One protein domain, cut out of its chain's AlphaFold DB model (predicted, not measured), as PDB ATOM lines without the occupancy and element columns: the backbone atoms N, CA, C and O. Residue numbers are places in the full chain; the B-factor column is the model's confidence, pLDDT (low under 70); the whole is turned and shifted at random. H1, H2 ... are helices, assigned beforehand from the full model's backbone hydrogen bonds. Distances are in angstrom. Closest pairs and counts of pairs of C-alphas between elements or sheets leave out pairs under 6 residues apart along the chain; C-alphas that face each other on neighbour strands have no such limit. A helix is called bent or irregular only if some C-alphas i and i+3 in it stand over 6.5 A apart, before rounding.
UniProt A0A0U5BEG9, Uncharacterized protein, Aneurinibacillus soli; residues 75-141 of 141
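What this domain is: This is residues 75 to 141 of the 141 residues of an uncharacterized protein of Aneurinibacillus soli (UniProt A0A0U5BEG9). Two long helices, H1 and then H2, meet near their ends and open out as a wide V, with a tight turn at the corner and no core between the two arms. The far parts of both arms stick out free: residues 75 to 103, mostly in H1, and residues 121 to 141, mostly in H2. The printed part has 67 residues, with two named helices, no named strand, and the class all helix. It is extended, with a radius of gyration of the C-alphas of 19.0 A, and flat, its C-alphas spanning 56 by 40 by 10 A.

How they stand to each other: H1, residues 76 to 110, has a kink of 28 degrees near residue 83. A tight link of 3 residues joins it to H2, residues 114 to 139. The two form a helical hairpin, running opposite ways at a steep tilt of 43 degrees. They only just touch, with 3 pairs of C-alphas within 8 A, through residues 105 to 108 of H1 and 114 to 117 of H2 alone. The closest C-alphas, those of Ala 108 and Tyr 114, are 5.8 A apart, while the centres are 23.4 A apart. Of the O i to N i+4 pairs, 25 of 31 in H1 and 20 of 22 in H2 are within hydrogen-bond range.

Where its parts are: H1 begins at C-alpha 76, (158.858, 205.571, 140.896), and is 51.6 A long from first to last C-alpha. It is neither bent nor irregular, but only just: C-alphas 78 and 81 are 6.3 A apart. H2 measures 36.9 A from C-alpha 114, (128.797, 190.996, 101.178), to C-alpha 139, (158.874, 178.219, 118.385). H2 is irregular, with C-alphas 115 and 118 at 7.0 A.

The domain as a whole: The two C-alphas farthest apart, those of Ala 75 and Tyr 112, are 57.6 A apart. The printed part has no cut and ends at residue 141, the chain's last residue. Its mean pLDDT is 85.2, and residue 141 alone is under 70.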
ATOM      1  N   ALA A  75     163.033 207.981 140.415       73.81
ATOM      2  CA  ALA A  75     162.098 207.615 141.472       73.81
ATOM      3  C   ALA A  75     160.748 207.194 140.864       73.81
ATOM      4  O   ALA A  75     160.276 207.832 139.924       73.81
ATOM      5  N   SER A  76     160.101 206.167 141.429       73.81
ATOM      6  CA  SER A  76     158.858 205.571 140.896       73.81
ATOM      7  C   SER A  76     157.755 206.600 140.581       73.81
ATOM      8  O   SER A  76     157.034 206.477 139.594       73.81
ATOM      9  N   ALA A  77     157.688 207.695 141.349       78.06
ATOM     10  CA  ALA A  77     156.750 208.795 141.116       78.06
ATOM     11  C   ALA A  77     156.942 209.511 139.762       78.06
ATOM     12  O   ALA A  77     155.967 209.958 139.159       78.06
ATOM     13  N   TRP A  78     158.170 209.592 139.244       81.56
ATOM     14  CA  TRP A  78     158.454 210.224 137.952       81.56
ATOM     15  C   TRP A  78     158.048 209.359 136.749       81.56
ATOM     16  O   TRP A  78     157.929 209.893 135.649       81.56
ATOM     17  N   LEU A  79     157.770 208.060 136.934       82.25
ATOM     18  CA  LEU A  79     157.270 207.192 135.858       82.25
ATOM     19  C   LEU A  79     155.788 207.423 135.530       82.25
ATOM     20  O   LEU A  79     155.330 207.023 134.458       82.25
ATOM     21  N   ILE A  80     155.037 208.094 136.408       87.75
ATOM     22  CA  ILE A  80     153.601 208.341 136.210       87.75
ATOM     23  C   ILE A  80     153.363 209.167 134.939       87.75
ATOM     24  O   ILE A  80     152.478 208.853 134.147       87.75
ATOM     25  N   VAL A  81     154.188 210.193 134.716       88.88
ATOM     26  CA  VAL A  81     154.068 211.101 133.570       88.88
ATOM     27  C   VAL A  81     154.250 210.364 132.231       88.88
ATOM     28  O   VAL A  81     153.312 210.377 131.429       88.88
ATOM     29  N   PRO A  82     155.377 209.674 131.958       87.31
ATOM     30  CA  PRO A  82     155.538 208.914 130.718       87.31
ATOM     31  C   PRO A  82     154.541 207.752 130.599       87.31
ATOM     32  O   PRO A  82     154.097 207.454 129.493       87.31
ATOM     33  N   GLY A  83     154.126 207.139 131.714       88.94
ATOM     34  CA  GLY A  83     153.082 206.110 131.717       88.94
ATOM     35  C   GLY A  83     151.733 206.628 131.211       88.94
ATOM     36  O   GLY A  83     151.078 205.969 130.405       88.94
ATOM     37  N   LEU A  84     151.346 207.842 131.611       93.06
ATOM     38  CA  LEU A  84     150.115 208.484 131.148       93.06
ATOM     39  C   LEU A  84     150.183 208.782 129.643       93.06
ATOM     40  O   LEU A  84     149.254 208.450 128.906       93.06
ATOM     41  N   PHE A  85     151.304 209.326 129.159       90.31
ATOM     42  CA  PHE A  85     151.505 209.559 127.726       90.31
ATOM     43  C   PHE A  85     151.469 208.265 126.906       90.31
ATOM     44  O   PHE A  85     150.848 208.242 125.842       90.31
ATOM     45  N   MET A  86     152.057 207.178 127.412       89.94
ATOM     46  CA  MET A  86     151.954 205.858 126.783       89.94
ATOM     47  C   MET A  86     150.506 205.367 126.740       89.94
ATOM     48  O   MET A  86     150.060 204.879 125.705       89.94
ATOM     49  N   GLY A  87     149.742 205.552 127.819       92.31
ATOM     50  CA  GLY A  87     148.316 205.224 127.851       92.31
ATOM     51  C   GLY A  87     147.510 205.989 126.798       92.31
ATOM     52  O   GLY A  87     146.728 205.387 126.063       92.31
ATOM     53  N   ILE A  88     147.743 207.300 126.668       91.56
ATOM     54  CA  ILE A  88     147.106 208.131 125.635       91.56
ATOM     55  C   ILE A  88     147.486 207.630 124.238       91.56
ATOM     56  O   ILE A  88     146.612 207.465 123.387       91.56
ATOM     57  N   PHE A  89     148.772 207.364 123.997       89.56
ATOM     58  CA  PHE A  89     149.258 206.885 122.706       89.56
ATOM     59  C   PHE A  89     148.626 205.542 122.318       89.56
ATOM     60  O   PHE A  89     148.079 205.417 121.222       89.56
ATOM     61  N   VAL A  90     148.630 204.561 123.224       92.12
ATOM     62  CA  VAL A  90     148.015 203.244 122.992       92.12
ATOM     63  C   VAL A  90     146.503 203.369 122.799       92.12
ATOM     64  O   VAL A  90     145.947 202.718 121.916       92.12
ATOM     65  N   GLY A  91     145.832 204.241 123.558       92.31
ATOM     66  CA  GLY A  91     144.403 204.517 123.397       92.31
ATOM     67  C   GLY A  91     144.059 205.097 122.021       92.31
ATOM     68  O   GLY A  91     143.116 204.639 121.373       92.31
ATOM     69  N   LEU A  92     144.855 206.053 121.532       90.56
ATOM     70  CA  LEU A  92     144.708 206.615 120.185       90.56
ATOM     71  C   LEU A  92     144.950 205.563 119.101       90.56
ATOM     72  O   LEU A  92     144.210 205.514 118.122       90.56
ATOM     73  N   LEU A  93     145.948 204.702 119.291       91.06
ATOM     74  CA  LEU A  93     146.284 203.621 118.367       91.06
ATOM     75  C   LEU A  93     145.150 202.588 118.292       91.06
ATOM     76  O   LEU A  93     144.745 202.195 117.200       91.06
ATOM     77  N   ALA A  94     144.565 202.216 119.433       91.06
ATOM     78  CA  ALA A  94     143.397 201.340 119.485       91.06
ATOM     79  C   ALA A  94     142.178 201.964 118.782       91.06
ATOM     80  O   ALA A  94     141.508 201.295 117.997       91.06
ATOM     81  N   ALA A  95     141.913 203.255 119.011       89.81
ATOM     82  CA  ALA A  95     140.819 203.971 118.358       89.81
ATOM     83  C   ALA A  95     141.022 204.103 116.838       89.81
ATOM     84  O   ALA A  95     140.065 203.979 116.070       89.81
ATOM     85  N   ALA A  96     142.254 204.351 116.392       87.94
ATOM     86  CA  ALA A  96     142.616 204.391 114.978       87.94
ATOM     87  C   ALA A  96     142.425 203.022 114.313       87.94
ATOM     88  O   ALA A  96     141.871 202.923 113.219       87.94
ATOM     89  N   LEU A  97     142.813 201.946 115.000       88.31
ATOM     90  CA  LEU A  97     142.658 200.596 114.479       88.31
ATOM     91  C   LEU A  97     141.181 200.220 114.297       88.31
ATOM     92  O   LEU A  97     140.828 199.641 113.275       88.31
ATOM     93  N   THR A  98     140.304 200.576 115.240       89.00
ATOM     94  CA  THR A  98     138.861 200.301 115.102       89.00
ATOM     95  C   THR A  98     138.219 201.096 113.967       89.00
ATOM     96  O   THR A  98     137.326 200.581 113.298       89.00
ATOM     97  N   GLU A  99     138.699 202.308 113.688       84.62
ATOM     98  CA  GLU A  99     138.258 203.095 112.534       84.62
ATOM     99  C   GLU A  99     138.639 202.415 111.214       84.62
ATOM    100  O   GLU A  99     137.771 202.201 110.372       84.62
ATOM    101  N   VAL A 100     139.893 201.976 111.067       84.56
ATOM    102  CA  VAL A 100     140.348 201.242 109.873       84.56
ATOM    103  C   VAL A 100     139.607 199.910 109.719       84.56
ATOM    104  O   VAL A 100     139.184 199.558 108.617       84.56
ATOM    105  N   LEU A 101     139.390 199.178 110.814       84.69
ATOM    106  CA  LEU A 101     138.635 197.922 110.791       84.69
ATOM    107  C   LEU A 101     137.181 198.136 110.363       84.69
ATOM    108  O   LEU A 101     136.651 197.321 109.610       84.69
ATOM    109  N   ASN A 102     136.555 199.244 110.764       84.94
ATOM    110  CA  ASN A 102     135.200 199.590 110.338       84.94
ATOM    111  C   ASN A 102     135.110 199.949 108.844       84.94
ATOM    112  O   ASN A 102     134.033 199.840 108.258       84.94
ATOM    113  N   VAL A 103     136.221 200.315 108.194       85.81
ATOM    114  CA  VAL A 103     136.259 200.568 106.744       85.81
ATOM    115  C   VAL A 103     136.206 199.267 105.931       85.81
ATOM    116  O   VAL A 103     135.643 199.266 104.835       85.81
ATOM    117  N   ILE A 104     136.703 198.138 106.452       83.50
ATOM    118  CA  ILE A 104     136.704 196.849 105.731       83.50
ATOM    119  C   ILE A 104     135.272 196.392 105.367       83.50
ATOM    120  O   ILE A 104     135.030 196.118 104.188       83.50
ATOM    121  N   PRO A 105     134.286 196.369 106.292       79.06
ATOM    122  CA  PRO A 105     132.893 196.076 105.953       79.06
ATOM    123  C   PRO A 105     132.285 197.058 104.946       79.06
ATOM    124  O   PRO A 105     131.522 196.653 104.068       79.06
ATOM    125  N   ILE A 106     132.624 198.348 105.049       85.25
ATOM    126  CA  ILE A 106     132.120 199.391 104.143       85.25
ATOM    127  C   ILE A 106     132.614 199.130 102.716       85.25
ATOM    128  O   ILE A 106     131.827 199.170 101.769       85.25
ATOM    129  N   LEU A 107     133.898 198.804 102.562       80.44
ATOM    130  CA  LEU A 107     134.489 198.425 101.280       80.44
ATOM    131  C   LEU A 107     133.879 197.126 100.742       80.44
ATOM    132  O   LEU A 107     133.498 197.083  99.575       80.44
ATOM    133  N   ALA A 108     133.709 196.102 101.581       81.31
ATOM    134  CA  ALA A 108     133.085 194.838 101.183       81.31
ATOM    135  C   ALA A 108     131.650 195.037 100.665       81.31
ATOM    136  O   ALA A 108     131.275 194.460  99.641       81.31
ATOM    137  N   LYS A 109     130.870 195.915 101.311       80.25
ATOM    138  CA  LYS A 109     129.537 196.312 100.835       80.25
ATOM    139  C   LYS A 109     129.609 197.065  99.505       80.25
ATOM    140  O   LYS A 109     128.802 196.803  98.620       80.25
ATOM    141  N   ARG A 110     130.580 197.973  99.340       84.25
ATOM    142  CA  ARG A 110     130.757 198.760  98.107       84.25
ATOM    143  C   ARG A 110     131.194 197.912  96.909       84.25
ATOM    144  O   ARG A 110     130.857 198.249  95.782       84.25
ATOM    145  N   MET A 111     131.911 196.817  97.148       84.00
ATOM    146  CA  MET A 111     132.311 195.860  96.112       84.00
ATOM    147  C   MET A 111     131.245 194.786  95.827       84.00
ATOM    148  O   MET A 111     131.502 193.901  95.022       84.00
ATOM    149  N   TYR A 112     130.072 194.830  96.477       80.75
ATOM    150  CA  TYR A 112     129.038 193.781  96.413       80.75
ATOM    151  C   TYR A 112     129.520 192.384  96.860       80.75
ATOM    152  O   TYR A 112     128.898 191.375  96.556       80.75
ATOM    153  N   VAL A 113     130.591 192.308  97.656       80.31
ATOM    154  CA  VAL A 113     131.191 191.049  98.152       80.31
ATOM    155  C   VAL A 113     130.575 190.635  99.502       80.31
ATOM    156  O   VAL A 113     131.127 189.829 100.243       80.31
ATOM    157  N   TYR A 114     129.413 191.191  99.861       72.75
ATOM    158  CA  TYR A 114     128.797 190.996 101.178       72.75
ATOM    159  C   TYR A 114     128.467 189.522 101.471       72.75
ATOM    160  O   TYR A 114     128.654 189.072 102.600       72.75
ATOM    161  N   GLU A 115     128.073 188.748 100.455       77.75
ATOM    162  CA  GLU A 115     127.827 187.301 100.587       77.75
ATOM    163  C   GLU A 115     129.091 186.511 100.966       77.75
ATOM    164  O   GLU A 115     129.011 185.507 101.670       77.75
ATOM    165  N   TYR A 116     130.277 187.000 100.591       79.06
ATOM    166  CA  TYR A 116     131.559 186.366 100.909       79.06
ATOM    167  C   TYR A 116     132.214 186.935 102.175       79.06
ATOM    168  O   TYR A 116     133.302 186.498 102.552       79.06
ATOM    169  N   LEU A 117     131.569 187.878 102.876       78.81
ATOM    170  CA  LEU A 117     132.108 188.461 104.108       78.81
ATOM    171  C   LEU A 117     132.329 187.388 105.186       78.81
ATOM    172  O   LEU A 117     133.346 187.410 105.877       78.81
ATOM    173  N   ALA A 118     131.421 186.412 105.286       82.12
ATOM    174  CA  ALA A 118     131.568 185.278 106.196       82.12
ATOM    175  C   ALA A 118     132.811 184.432 105.864       82.12
ATOM    176  O   ALA A 118     133.568 184.072 106.764       82.12
ATOM    177  N   LEU A 119     133.069 184.181 104.575       84.31
ATOM    178  CA  LEU A 119     134.269 183.476 104.113       84.31
ATOM    179  C   LEU A 119     135.543 184.287 104.380       84.31
ATOM    180  O   LEU A 119     136.557 183.713 104.764       84.31
ATOM    181  N   PHE A 120     135.488 185.613 104.245       80.06
ATOM    182  CA  PHE A 120     136.613 186.498 104.547       80.06
ATOM    183  C   PHE A 120     136.970 186.488 106.040       80.06
ATOM    184  O   PHE A 120     138.134 186.327 106.409       80.06
ATOM    185  N   ILE A 121     135.964 186.593 106.915       84.25
ATOM    186  CA  ILE A 121     136.153 186.504 108.369       84.25
ATOM    187  C   ILE A 121     136.675 185.112 108.756       84.25
ATOM    188  O   ILE A 121     137.589 185.011 109.575       84.25
ATOM    189  N   LEU A 122     136.159 184.046 108.135       89.75
ATOM    190  CA  LEU A 122     136.631 182.679 108.358       89.75
ATOM    191  C   LEU A 122     138.087 182.492 107.906       89.75
ATOM    192  O   LEU A 122     138.872 181.897 108.639       89.75
ATOM    193  N   ALA A 123     138.475 183.033 106.750       88.44
ATOM    194  CA  ALA A 123     139.853 182.983 106.260       88.44
ATOM    195  C   ALA A 123     140.824 183.702 107.214       88.44
ATOM    196  O   ALA A 123     141.893 183.174 107.521       88.44
ATOM    197  N   LEU A 124     140.431 184.865 107.747       85.69
ATOM    198  CA  LEU A 124     141.205 185.584 108.765       85.69
ATOM    199  C   LEU A 124     141.325 184.790 110.073       85.69
ATOM    200  O   LEU A 124     142.406 184.727 110.663       85.69
ATOM    201  N   ALA A 125     140.227 184.182 110.528       91.50
ATOM    202  CA  ALA A 125     140.213 183.360 111.732       91.50
ATOM    203  C   ALA A 125     141.118 182.130 111.578       91.50
ATOM    204  O   ALA A 125     141.956 181.882 112.443       91.50
ATOM    205  N   LEU A 126     141.012 181.414 110.454       93.50
ATOM    206  CA  LEU A 126     141.873 180.274 110.145       93.50
ATOM    207  C   LEU A 126     143.342 180.688 110.072       93.50
ATOM    208  O   LEU A 126     144.168 180.047 110.711       93.50
ATOM    209  N   GLY A 127     143.670 181.799 109.405       92.38
ATOM    210  CA  GLY A 127     145.036 182.327 109.379       92.38
ATOM    211  C   GLY A 127     145.600 182.587 110.781       92.38
ATOM    212  O   GLY A 127     146.731 182.195 111.074       92.38
ATOM    213  N   LYS A 128     144.801 183.175 111.686       90.56
ATOM    214  CA  LYS A 128     145.194 183.369 113.093       90.56
ATOM    215  C   LYS A 128     145.382 182.051 113.843       90.56
ATOM    216  O   LYS A 128     146.355 181.920 114.583       90.56
ATOM    217  N   VAL A 129     144.481 181.088 113.660       94.38
ATOM    218  CA  VAL A 129     144.567 179.771 114.309       94.38
ATOM    219  C   VAL A 129     145.805 179.016 113.828       94.38
ATOM    220  O   VAL A 129     146.583 178.543 114.652       94.38
ATOM    221  N   THR A 130     146.045 178.964 112.516       93.88
ATOM    222  CA  THR A 130     147.222 178.312 111.933       93.88
ATOM    223  C   THR A 130     148.516 178.989 112.381       93.88
ATOM    224  O   THR A 130     149.449 178.295 112.775       93.88
ATOM    225  N   GLY A 131     148.571 180.325 112.400       89.38
ATOM    226  CA  GLY A 131     149.732 181.065 112.903       89.38
ATOM    227  C   GLY A 131     150.005 180.808 114.390       89.38
ATOM    228  O   GLY A 131     151.150 180.584 114.778       89.38
ATOM    229  N   SER A 132     148.955 180.765 115.217       90.81
ATOM    230  CA  SER A 132     149.071 180.440 116.644       90.81
ATOM    231  C   SER A 132     149.542 179.001 116.875       90.81
ATOM    232  O   SER A 132     150.396 178.769 117.728       90.81
ATOM    233  N   LEU A 133     149.008 178.037 116.119       88.62
ATOM    234  CA  LEU A 133     149.440 176.637 116.171       88.62
ATOM    235  C   LEU A 133     150.905 176.498 115.757       88.62
ATOM    236  O   LEU A 133     151.667 175.810 116.431       88.62
ATOM    237  N   PHE A 134     151.317 177.180 114.687       89.56
ATOM    238  CA  PHE A 134     152.701 177.164 114.224       89.56
ATOM    239  C   PHE A 134     153.662 177.716 115.284       89.56
ATOM    240  O   PHE A 134     154.677 177.087 115.575       89.56
ATOM    241  N   TYR A 135     153.310 178.842 115.913       87.88
ATOM    242  CA  TYR A 135     154.095 179.425 117.001       87.88
ATOM    243  C   TYR A 135     154.293 178.436 118.162       87.88
ATOM    244  O   TYR A 135     155.414 178.224 118.617       87.88
ATOM    245  N   TRP A 136     153.228 177.773 118.613       85.81
ATOM    246  CA  TRP A 136     153.327 176.826 119.727       85.81
ATOM    247  C   TRP A 136     154.043 175.520 119.383       85.81
ATOM    248  O   TRP A 136     154.745 174.976 120.229       85.81
ATOM    249  N   ILE A 137     153.889 175.010 118.162       87.94
ATOM    250  CA  ILE A 137     154.491 173.732 117.765       87.94
ATOM    251  C   ILE A 137     155.987 173.880 117.453       87.94
ATOM    252  O   ILE A 137     156.756 172.986 117.800       87.94
ATOM    253  N   TYR A 138     156.397 174.979 116.807       81.94
ATOM    254  CA  TYR A 138     157.770 175.149 116.312       81.94
ATOM    255  C   TYR A 138     158.640 176.111 117.126       81.94
ATOM    256  O   TYR A 138     159.842 175.893 117.191       81.94
ATOM    257  N   PHE A 139     158.079 177.181 117.703       74.19
ATOM    258  CA  PHE A 139     158.874 178.219 118.385       74.19
ATOM    259  C   PHE A 139     158.955 178.045 119.904       74.19
ATOM    260  O   PHE A 139     159.873 178.576 120.521       74.19
ATOM    261  N   VAL A 140     157.986 177.357 120.512       73.44
ATOM    262  CA  VAL A 140     157.894 177.195 121.977       73.44
ATOM    263  C   VAL A 140     158.456 175.847 122.462       73.44
ATOM    264  O   VAL A 140     158.582 175.638 123.666       73.44
ATOM    265  N   LYS A 141     158.830 174.946 121.548       51.72
ATOM    266  CA  LYS A 141     159.531 173.697 121.866       51.72
ATOM    267  C   LYS A 141     161.038 173.881 121.749       51.72
ATOM    268  O   LYS A 141     161.745 173.312 122.607       51.72
TER     269      LYS A 141